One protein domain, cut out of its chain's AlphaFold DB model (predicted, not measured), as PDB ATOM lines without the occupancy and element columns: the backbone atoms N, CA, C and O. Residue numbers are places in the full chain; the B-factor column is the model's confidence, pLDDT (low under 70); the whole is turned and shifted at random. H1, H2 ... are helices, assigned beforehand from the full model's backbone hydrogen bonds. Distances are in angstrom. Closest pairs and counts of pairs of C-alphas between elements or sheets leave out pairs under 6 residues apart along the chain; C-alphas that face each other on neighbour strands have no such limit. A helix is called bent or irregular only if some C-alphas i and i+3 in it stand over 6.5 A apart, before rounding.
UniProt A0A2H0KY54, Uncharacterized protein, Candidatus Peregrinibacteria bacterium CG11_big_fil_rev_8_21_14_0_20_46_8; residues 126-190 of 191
ATOM      1  N   GLY A 126      -7.559  10.891  -2.102       62.72
ATOM      2  CA  GLY A 126      -6.644  10.562  -3.202       62.72
ATOM      3  C   GLY A 126      -7.139  11.085  -4.555       62.72
ATOM      4  O   GLY A 126      -6.344  11.492  -5.411       62.72
ATOM      5  N   SER A 127      -8.461  11.176  -4.732       62.44
ATOM      6  CA  SER A 127      -9.072  11.810  -5.899       62.44
ATOM      7  C   SER A 127      -8.984  13.339  -5.889       62.44
ATOM      8  O   SER A 127      -9.207  13.938  -6.940       62.44
ATOM      9  N   GLU A 128      -8.523  13.994  -4.810       61.97
ATOM     10  CA  GLU A 128      -8.209  15.437  -4.815       61.97
ATOM     11  C   GLU A 128      -7.247  15.819  -5.947       61.97
ATOM     12  O   GLU A 128      -7.337  16.907  -6.514       61.97
ATOM     13  N   SER A 129      -6.331  14.916  -6.313       60.84
ATOM     14  CA  SER A 129      -5.411  15.131  -7.436       60.84
ATOM     15  C   SER A 129      -6.115  15.109  -8.802       60.84
ATOM     16  O   SER A 129      -5.618  15.703  -9.764       60.84
ATOM     17  N   GLN A 130      -7.279  14.459  -8.905       66.69
ATOM     18  CA  GLN A 130      -8.155  14.507 -10.081       66.69
ATOM     19  C   GLN A 130      -9.141  15.683 -10.019       66.69
ATOM     20  O   GLN A 130      -9.426  16.292 -11.057       66.69
ATOM     21  N   VAL A 131      -9.617  16.043  -8.823       65.94
ATOM     22  CA  VAL A 131     -10.515  17.178  -8.581       65.94
ATOM     23  C   VAL A 131      -9.761  18.481  -8.853       65.94
ATOM     24  O   VAL A 131      -8.948  18.975  -8.077       65.94
ATOM     25  N   GLY A 132     -10.007  19.048 -10.031       65.25
ATOM     26  CA  GLY A 132      -9.330  20.257 -10.492       65.25
ATOM     27  C   GLY A 132      -8.151  20.013 -11.430       65.25
ATOM     28  O   GLY A 132      -7.378  20.940 -11.686       65.25
ATOM     29  N   LYS A 133      -8.031  18.815 -12.016       78.69
ATOM     30  CA  LYS A 133      -7.194  18.611 -13.206       78.69
ATOM     31  C   LYS A 133      -7.677  19.554 -14.319       78.69
ATOM     32  O   LYS A 133      -8.799  19.446 -14.796       78.69
ATOM     33  N   GLY A 134      -6.839  20.521 -14.696       81.44
ATOM     34  CA  GLY A 134      -7.184  21.576 -15.662       81.44
ATOM     35  C   GLY A 134      -7.726  22.875 -15.047       81.44
ATOM     36  O   GLY A 134      -7.833  23.873 -15.756       81.44
ATOM     37  N   LEU A 135      -7.991  22.915 -13.736       84.31
ATOM     38  CA  LEU A 135      -8.287  24.150 -13.005       84.31
ATOM     39  C   LEU A 135      -6.989  24.747 -12.444       84.31
ATOM     40  O   LEU A 135      -6.100  24.029 -11.986       84.31
ATOM     41  N   ARG A 136      -6.867  26.078 -12.463       88.50
ATOM     42  CA  ARG A 136      -5.722  26.811 -11.892       88.50
ATOM     43  C   ARG A 136      -6.186  27.843 -10.864       88.50
ATOM     44  O   ARG A 136      -7.332  28.299 -10.906       88.50
ATOM     45  N   GLY A 137      -5.281  28.196  -9.951       91.62
ATOM     46  CA  GLY A 137      -5.484  29.241  -8.943       91.62
ATOM     47  C   GLY A 137      -6.742  29.033  -8.096       91.62
ATOM     48  O   GLY A 137      -7.066  27.910  -7.704       91.62
ATOM     49  N   ALA A 138      -7.491  30.114  -7.872       90.44
ATOM     50  CA  ALA A 138      -8.670  30.135  -7.003       90.44
ATOM     51  C   ALA A 138      -9.782  29.150  -7.413       90.44
ATOM     52  O   ALA A 138     -10.544  28.696  -6.563       90.44
ATOM     53  N   LYS A 139      -9.895  28.791  -8.702       86.88
ATOM     54  CA  LYS A 139     -10.887  27.798  -9.158       86.88
ATOM     55  C   LYS A 139     -10.525  26.380  -8.714       86.88
ATOM     56  O   LYS A 139     -11.418  25.608  -8.388       86.88
ATOM     57  N   LYS A 140      -9.228  26.048  -8.666       86.81
ATOM     58  CA  LYS A 140      -8.751  24.752  -8.161       86.81
ATOM     59  C   LYS A 140      -8.968  24.644  -6.652       86.81
ATOM     60  O   LYS A 140      -9.444  23.619  -6.187       86.81
ATOM     61  N   GLN A 141      -8.669  25.714  -5.914       86.94
ATOM     62  CA  GLN A 141      -8.866  25.757  -4.462       86.94
ATOM     63  C   GLN A 141     -10.340  25.598  -4.079       86.94
ATOM     64  O   GLN A 141     -10.652  24.725  -3.283       86.94
ATOM     65  N   ARG A 142     -11.251  26.337  -4.727       87.25
ATOM     66  CA  ARG A 142     -12.696  26.194  -4.476       87.25
ATOM     67  C   ARG A 142     -13.227  24.795  -4.787       87.25
ATOM     68  O   ARG A 142     -14.058  24.285  -4.048       87.25
ATOM     69  N   ALA A 143     -12.758  24.173  -5.870       83.50
ATOM     70  CA  ALA A 143     -13.153  22.805  -6.212       83.50
ATOM     71  C   ALA A 143     -12.655  21.792  -5.171       83.50
ATOM     72  O   ALA A 143     -13.396  20.885  -4.803       83.50
ATOM     73  N   LYS A 144     -11.426  21.975  -4.679       85.25
ATOM     74  CA  LYS A 144     -10.837  21.144  -3.631       85.25
ATOM     75  C   LYS A 144     -11.600  21.278  -2.309       85.25
ATOM     76  O   LYS A 144     -12.007  20.280  -1.735       85.25
ATOM     77  N   GLU A 145     -11.866  22.509  -1.886       86.62
ATOM     78  CA  GLU A 145     -12.589  22.817  -0.647       86.62
ATOM     79  C   GLU A 145     -14.036  22.300  -0.673       86.62
ATOM     80  O   GLU A 145     -14.512  21.719   0.296       86.62
ATOM     81  N   ALA A 146     -14.736  22.447  -1.803       86.31
ATOM     82  CA  ALA A 146     -16.087  21.909  -1.960       86.31
ATOM     83  C   ALA A 146     -16.114  20.374  -1.901       86.31
ATOM     84  O   ALA A 146     -17.081  19.790  -1.418       86.31
ATOM     85  N   PHE A 147     -15.069  19.724  -2.407       85.25
ATOM     86  CA  PHE A 147     -14.934  18.278  -2.348       85.25
ATOM     87  C   PHE A 147     -14.616  17.797  -0.927       85.25
ATOM     88  O   PHE A 147     -15.246  16.859  -0.452       85.25
ATOM     89  N   GLU A 148     -13.703  18.476  -0.231       84.44
ATOM     90  CA  GLU A 148     -13.372  18.199   1.169       84.44
ATOM     91  C   GLU A 148     -14.601  18.332   2.079       84.44
ATOM     92  O   GLU A 148     -14.857  17.438   2.880       84.44
ATOM     93  N   ARG A 149     -15.423  19.376   1.895       87.44
ATOM     94  CA  ARG A 149     -16.688  19.532   2.636       87.44
ATOM     95  C   ARG A 149     -17.647  18.367   2.411       87.44
ATOM     96  O   ARG A 149     -18.116  17.787   3.380       87.44
ATOM     97  N   ARG A 150     -17.869  17.965   1.156       85.44
ATOM     98  CA  ARG A 150     -18.731  16.809   0.852       85.44
ATOM     99  C   ARG A 150     -18.193  15.507   1.435       85.44
ATOM    100  O   ARG A 150     -18.974  14.670   1.863       85.44
ATOM    101  N   ALA A 151     -16.874  15.312   1.435       81.56
ATOM    102  CA  ALA A 151     -16.274  14.127   2.040       81.56
ATOM    103  C   ALA A 151     -16.512  14.096   3.558       81.56
ATOM    104  O   ALA A 151     -16.852  13.047   4.096       81.56
ATOM    105  N   ILE A 152     -16.386  15.243   4.232       84.44
ATOM    106  CA  ILE A 152     -16.668  15.382   5.667       84.44
ATOM    107  C   ILE A 152     -18.145  15.117   5.959       84.44
ATOM    108  O   ILE A 152     -18.426  14.339   6.860       84.44
ATOM    109  N   GLU A 153     -19.065  15.694   5.182       86.56
ATOM    110  CA  GLU A 153     -20.513  15.472   5.327       86.56
ATOM    111  C   GLU A 153     -20.858  13.980   5.239       86.56
ATOM    112  O   GLU A 153     -21.474  13.429   6.147       86.56
ATOM    113  N   VAL A 154     -20.371  13.294   4.197       84.12
ATOM    114  CA  VAL A 154     -20.618  11.857   4.004       84.12
ATOM    115  C   VAL A 154     -20.063  11.032   5.168       84.12
ATOM    116  O   VAL A 154     -20.720  10.105   5.636       84.12
ATOM    117  N   VAL A 155     -18.860  11.347   5.652       82.25
ATOM    118  CA  VAL A 155     -18.266  10.604   6.772       82.25
ATOM    119  C   VAL A 155     -18.997  10.903   8.078       82.25
ATOM    120  O   VAL A 155     -19.276   9.975   8.833       82.25
ATOM    121  N   ALA A 156     -19.358  12.157   8.338       87.06
ATOM    122  CA  ALA A 156     -20.141  12.540   9.506       87.06
ATOM    123  C   ALA A 156     -21.487  11.796   9.539       87.06
ATOM    124  O   ALA A 156     -21.800  11.180  10.559       87.06
ATOM    125  N   ASP A 157     -22.195  11.727   8.406       86.50
ATOM    126  CA  ASP A 157     -23.430  10.946   8.262       86.50
ATOM    127  C   ASP A 157     -23.205   9.462   8.595       86.50
ATOM    128  O   ASP A 157     -23.979   8.862   9.342       86.50
ATOM    129  N   THR A 158     -22.113   8.859   8.105       82.31
ATOM    130  CA  THR A 158     -21.802   7.447   8.410       82.31
ATOM    131  C   THR A 158     -21.446   7.209   9.877       82.31
ATOM    132  O   THR A 158     -21.729   6.141  10.420       82.31
ATOM    133  N   LEU A 159     -20.834   8.193  10.537       81.44
ATOM    134  CA  LEU A 159     -20.489   8.115  11.955       81.44
ATOM    135  C   LEU A 159     -21.681   8.432  12.869       81.44
ATOM    136  O   LEU A 159     -21.581   8.171  14.071       81.44
ATOM    137  N   GLY A 160     -22.794   8.932  12.318       84.75
ATOM    138  CA  GLY A 160     -23.956   9.401  13.073       84.75
ATOM    139  C   GLY A 160     -23.734  10.758  13.749       84.75
ATOM    140  O   GLY A 160     -24.377  11.052  14.753       84.75
ATOM    141  N   MET A 161     -22.793  11.556  13.241       84.88
ATOM    142  CA  MET A 161     -22.539  12.932  13.673       84.88
ATOM    143  C   MET A 161     -23.434  13.898  12.885       84.88
ATOM    144  O   MET A 161     -23.882  13.576  11.788       84.88
ATOM    145  N   ASP A 162     -23.675  15.102  13.411       90.12
ATOM    146  CA  ASP A 162     -24.364  16.150  12.650       90.12
ATOM    147  C   ASP A 162     -23.466  16.642  11.502       90.12
ATOM    148  O   ASP A 162     -22.533  17.423  11.711       90.12
ATOM    149  N   ALA A 163     -23.747  16.180  10.281       82.38
ATOM    150  CA  ALA A 163     -22.990  16.525   9.082       82.38
ATOM    151  C   ALA A 163     -22.962  18.031   8.786       82.38
ATOM    152  O   ALA A 163     -22.035  18.509   8.133       82.38
ATOM    153  N   THR A 164     -23.936  18.792   9.292       83.56
ATOM    154  CA  THR A 164     -24.042  20.236   9.051       83.56
ATOM    155  C   THR A 164     -23.027  21.050   9.854       83.56
ATOM    156  O   THR A 164     -22.607  22.120   9.409       83.56
ATOM    157  N   SER A 165     -22.637  20.563  11.035       86.44
ATOM    158  CA  SER A 165     -21.699  21.243  11.938       86.44
ATOM    159  C   SER A 165     -20.350  20.543  12.067       86.44
ATOM    160  O   SER A 165     -19.420  21.146  12.600       86.44
ATOM    161  N   ALA A 166     -20.240  19.295  11.606       87.94
ATOM    162  CA  ALA A 166     -19.050  18.479  11.783       87.94
ATOM    163  C   ALA A 166     -17.807  19.152  11.188       87.94
ATOM    164  O   ALA A 166     -17.698  19.389   9.980       87.94
ATOM    165  N   THR A 167     -16.824  19.427  12.044       88.62
ATOM    166  CA  THR A 167     -15.517  19.890  11.578       88.62
ATOM    167  C   THR A 167     -14.627  18.708  11.204       88.62
ATOM    168  O   THR A 167     -14.751  17.600  11.725       88.62
ATOM    169  N   LYS A 168     -13.650  18.945  10.319       84.62
ATOM    170  CA  LYS A 168     -12.644  17.933   9.959       84.62
ATOM    171  C   LYS A 168     -11.979  17.333  11.203       84.62
ATOM    172  O   LYS A 168     -11.813  16.122  11.285       84.62
ATOM    173  N   ALA A 169     -11.608  18.176  12.166       86.56
ATOM    174  CA  ALA A 169     -10.936  17.747  13.388       86.56
ATOM    175  C   ALA A 169     -11.818  16.827  14.241       86.56
ATOM    176  O   ALA A 169     -11.325  15.815  14.732       86.56
ATOM    177  N   GLU A 170     -13.109  17.139  14.366       87.50
ATOM    178  CA  GLU A 170     -14.073  16.303  15.091       87.50
ATOM    179  C   GLU A 170     -14.234  14.932  14.438       87.50
ATOM    180  O   GLU A 170     -14.155  13.918  15.125       87.50
ATOM    181  N   VAL A 171     -14.372  14.885  13.109       86.00
ATOM    182  CA  VAL A 171     -14.477  13.617  12.370       86.00
ATOM    183  C   VAL A 171     -13.220  12.758  12.552       86.00
ATOM    184  O   VAL A 171     -13.323  11.560  12.812       86.00
ATOM    185  N   TYR A 172     -12.022  13.352  12.473       83.19
ATOM    186  CA  TYR A 172     -10.775  12.619  12.730       83.19
ATOM    187  C   TYR A 172     -10.647  12.157  14.185       83.19
ATOM    188  O   TYR A 172     -10.164  11.051  14.427       83.19
ATOM    189  N   ALA A 173     -11.068  12.977  15.150       85.44
ATOM    190  CA  ALA A 173     -11.031  12.626  16.565       85.44
ATOM    191  C   ALA A 173     -11.972  11.454  16.878       85.44
ATOM    192  O   ALA A 173     -11.562  10.517  17.559       85.44
ATOM    193  N   GLU A 174     -13.186  11.467  16.329       83.12
ATOM    194  CA  GLU A 174     -14.170  10.393  16.485       83.12
ATOM    195  C   GLU A 174     -13.680   9.087  15.840       83.12
ATOM    196  O   GLU A 174     -13.738   8.020  16.459       83.12
ATOM    197  N   LEU A 175     -13.110   9.160  14.631       81.94
ATOM    198  CA  LEU A 175     -12.478   8.006  13.982       81.94
ATOM    199  C   LEU A 175     -11.343   7.427  14.837       81.94
ATOM    200  O   LEU A 175     -11.286   6.214  15.046       81.94
ATOM    201  N   HIS A 176     -10.470   8.284  15.370       80.38
ATOM    202  CA  HIS A 176      -9.358   7.859  16.218       80.38
ATOM    203  C   HIS A 176      -9.838   7.295  17.569       80.38
ATOM    204  O   HIS A 176      -9.287   6.311  18.060       80.38
ATOM    205  N   ALA A 177     -10.893   7.854  18.169       82.44
ATOM    206  CA  ALA A 177     -11.492   7.345  19.403       82.44
ATOM    207  C   ALA A 177     -12.075   5.936  19.211       82.44
ATOM    208  O   ALA A 177     -11.815   5.038  20.019       82.44
ATOM    209  N   ARG A 178     -12.793   5.706  18.105       78.25
ATOM    210  CA  ARG A 178     -13.308   4.374  17.743       78.25
ATOM    211  C   ARG A 178     -12.180   3.381  17.462       78.25
ATOM    212  O   ARG A 178     -12.281   2.224  17.861       78.25
ATOM    213  N   GLU A 179     -11.081   3.825  16.854       78.88
ATOM    214  CA  GLU A 179      -9.887   2.998  16.645       78.88
ATOM    215  C   GLU A 179      -9.218   2.588  17.969       78.88
ATOM    216  O   GLU A 179      -8.862   1.419  18.150       78.88
ATOM    217  N   LEU A 180      -9.069   3.522  18.913       75.44
ATOM    218  CA  LEU A 180      -8.522   3.233  20.241       75.44
ATOM    219  C   LEU A 180      -9.397   2.229  21.002       75.44
ATOM    220  O   LEU A 180      -8.866   1.271  21.564       75.44
ATOM    221  N   LEU A 181     -10.722   2.393  20.964       72.94
ATOM    222  CA  LEU A 181     -11.666   1.445  21.562       72.94
ATOM    223  C   LEU A 181     -11.597   0.062  20.902       72.94
ATOM    224  O   LEU A 181     -11.621  -0.947  21.601       72.94
ATOM    225  N   ALA A 182     -11.441  -0.009  19.579       73.81
ATOM    226  CA  ALA A 182     -11.292  -1.275  18.861       73.81
ATOM    227  C   ALA A 182      -9.963  -1.992  19.173       73.81
ATOM    228  O   ALA A 182      -9.889  -3.222  19.132       73.81
ATOM    229  N   LYS A 183      -8.902  -1.241  19.499       73.94
ATOM    230  CA  LYS A 183      -7.591  -1.781  19.903       73.94
ATOM    231  C   LYS A 183      -7.498  -2.087  21.401       73.94
ATOM    232  O   LYS A 183      -6.663  -2.906  21.788       73.94
ATOM    233  N   ALA A 184      -8.364  -1.504  22.228       63.78
ATOM    234  CA  ALA A 184      -8.404  -1.715  23.676       63.78
ATOM    235  C   ALA A 184      -8.460  -3.197  24.118       63.78
ATOM    236  O   ALA A 184      -7.736  -3.537  25.054       63.78
ATOM    237  N   PRO A 185      -9.186  -4.121  23.445       66.69
ATOM    238  CA  PRO A 185      -9.189  -5.541  23.807       66.69
ATOM    239  C   PRO A 185      -7.799  -6.180  23.722       66.69
ATOM    240  O   PRO A 185      -7.448  -7.013  24.549       66.69
ATOM    241  N   ARG A 186      -6.974  -5.764  22.751       60.38
ATOM    242  CA  ARG A 186      -5.599  -6.268  22.593       60.38
ATOM    243  C   ARG A 186      -4.643  -5.694  23.636       60.38
ATOM    244  O   ARG A 186      -3.658  -6.340  23.972       60.38
ATOM    245  N   VAL A 187      -4.918  -4.485  24.125       57.88
ATOM    246  CA  VAL A 187      -4.126  -3.842  25.184       57.88
ATOM    247  C   VAL A 187      -4.451  -4.466  26.542       57.88
ATOM    248  O   VAL A 187      -3.532  -4.790  27.284       57.88
ATOM    249  N   LEU A 188      -5.733  -4.726  26.824       50.69
ATOM    250  CA  LEU A 188      -6.179  -5.412  28.042       50.69
ATOM    251  C   LEU A 188      -5.763  -6.890  28.101       50.69
ATOM    252  O   LEU A 188      -5.593  -7.406  29.190       50.69
ATOM    253  N   GLN A 189      -5.574  -7.566  26.962       53.84
ATOM    254  CA  GLN A 189      -5.051  -8.943  26.918       53.84
ATOM    255  C   GLN A 189      -3.529  -9.043  27.125       53.84
ATOM    256  O   GLN A 189      -3.012 -10.147  27.286       53.84
ATOM    257  N   LYS A 190      -2.802  -7.920  27.035       60.09
ATOM    258  CA  LYS A 190      -1.337  -7.871  27.180       60.09
ATOM    259  C   LYS A 190      -0.893  -7.433  28.585       60.09
ATOM    260  O   LYS A 190       0.284  -7.595  28.904       60.09
TER     261      LYS A 190
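This is residues 126 to 190 of the 191 residues of an uncharacterized protein of Candidatus Peregrinibacteria bacterium CG11_big_fil_rev_8_21_14_0_20_46_8 (UniProt A0A2H0KY54). Two helices of similar length follow one another in a wide, open V, the last part of H1 meeting the first part of H2 where a loop joins them, and the far part of H2 sticks out alone with residues 179 to 188. Ahead of H1, residues 126 to 137 form a stretch with no named element that folds back beside H1. The printed part has 65 residues with two named helices, H1 then H2, and no named strand; the class is all helix. The whole is only just extended, close to loose, with a radius of gyration of the C-alphas of 16.3 A, and it spans 53 by 25 by 15 A.

H1, residues 138 to 159, touches H2, residues 168 to 188; the closest C-alphas of the two are those of Ile 152 and Lys 168, 6.4 A apart. H1 touches H2 with residues 152 to 156 alone, and H2 touches H1 with residues 168 to 171 alone. Their lines stand at a steep tilt of 42 degrees, the line of H2 being a rough one, and they run the same way. Their centres are 22.4 A apart. H2 has a kink of 34 degrees near residue 182, and it is irregular, but only just: C-alphas 182 and 185 are 6.9 A apart. In H1 every O i to N i+4 pair is within hydrogen-bond range; in H2, 15 of 17 are.

H1 runs 31.4 A from C-alpha 138 at (-8.670, 30.135, -7.003) to C-alpha 159 at (-20.489, 8.115, 11.955). H2 runs 30.2 A and ends with C-alpha 188 at (-6.179, -5.412, 28.042).

The two C-alphas farthest apart are those of Arg 136 and Gln 189, at 52.8 A. Residues 179 to 190 stand free; the body without them spans 37 by 20 by 15 A. The link from H1 to H2 is short, with 8 residues, and the printed part has no cut. The mean pLDDT of the printed part is 79.2, with residues 126 to 132 and 184 to 190 under 70.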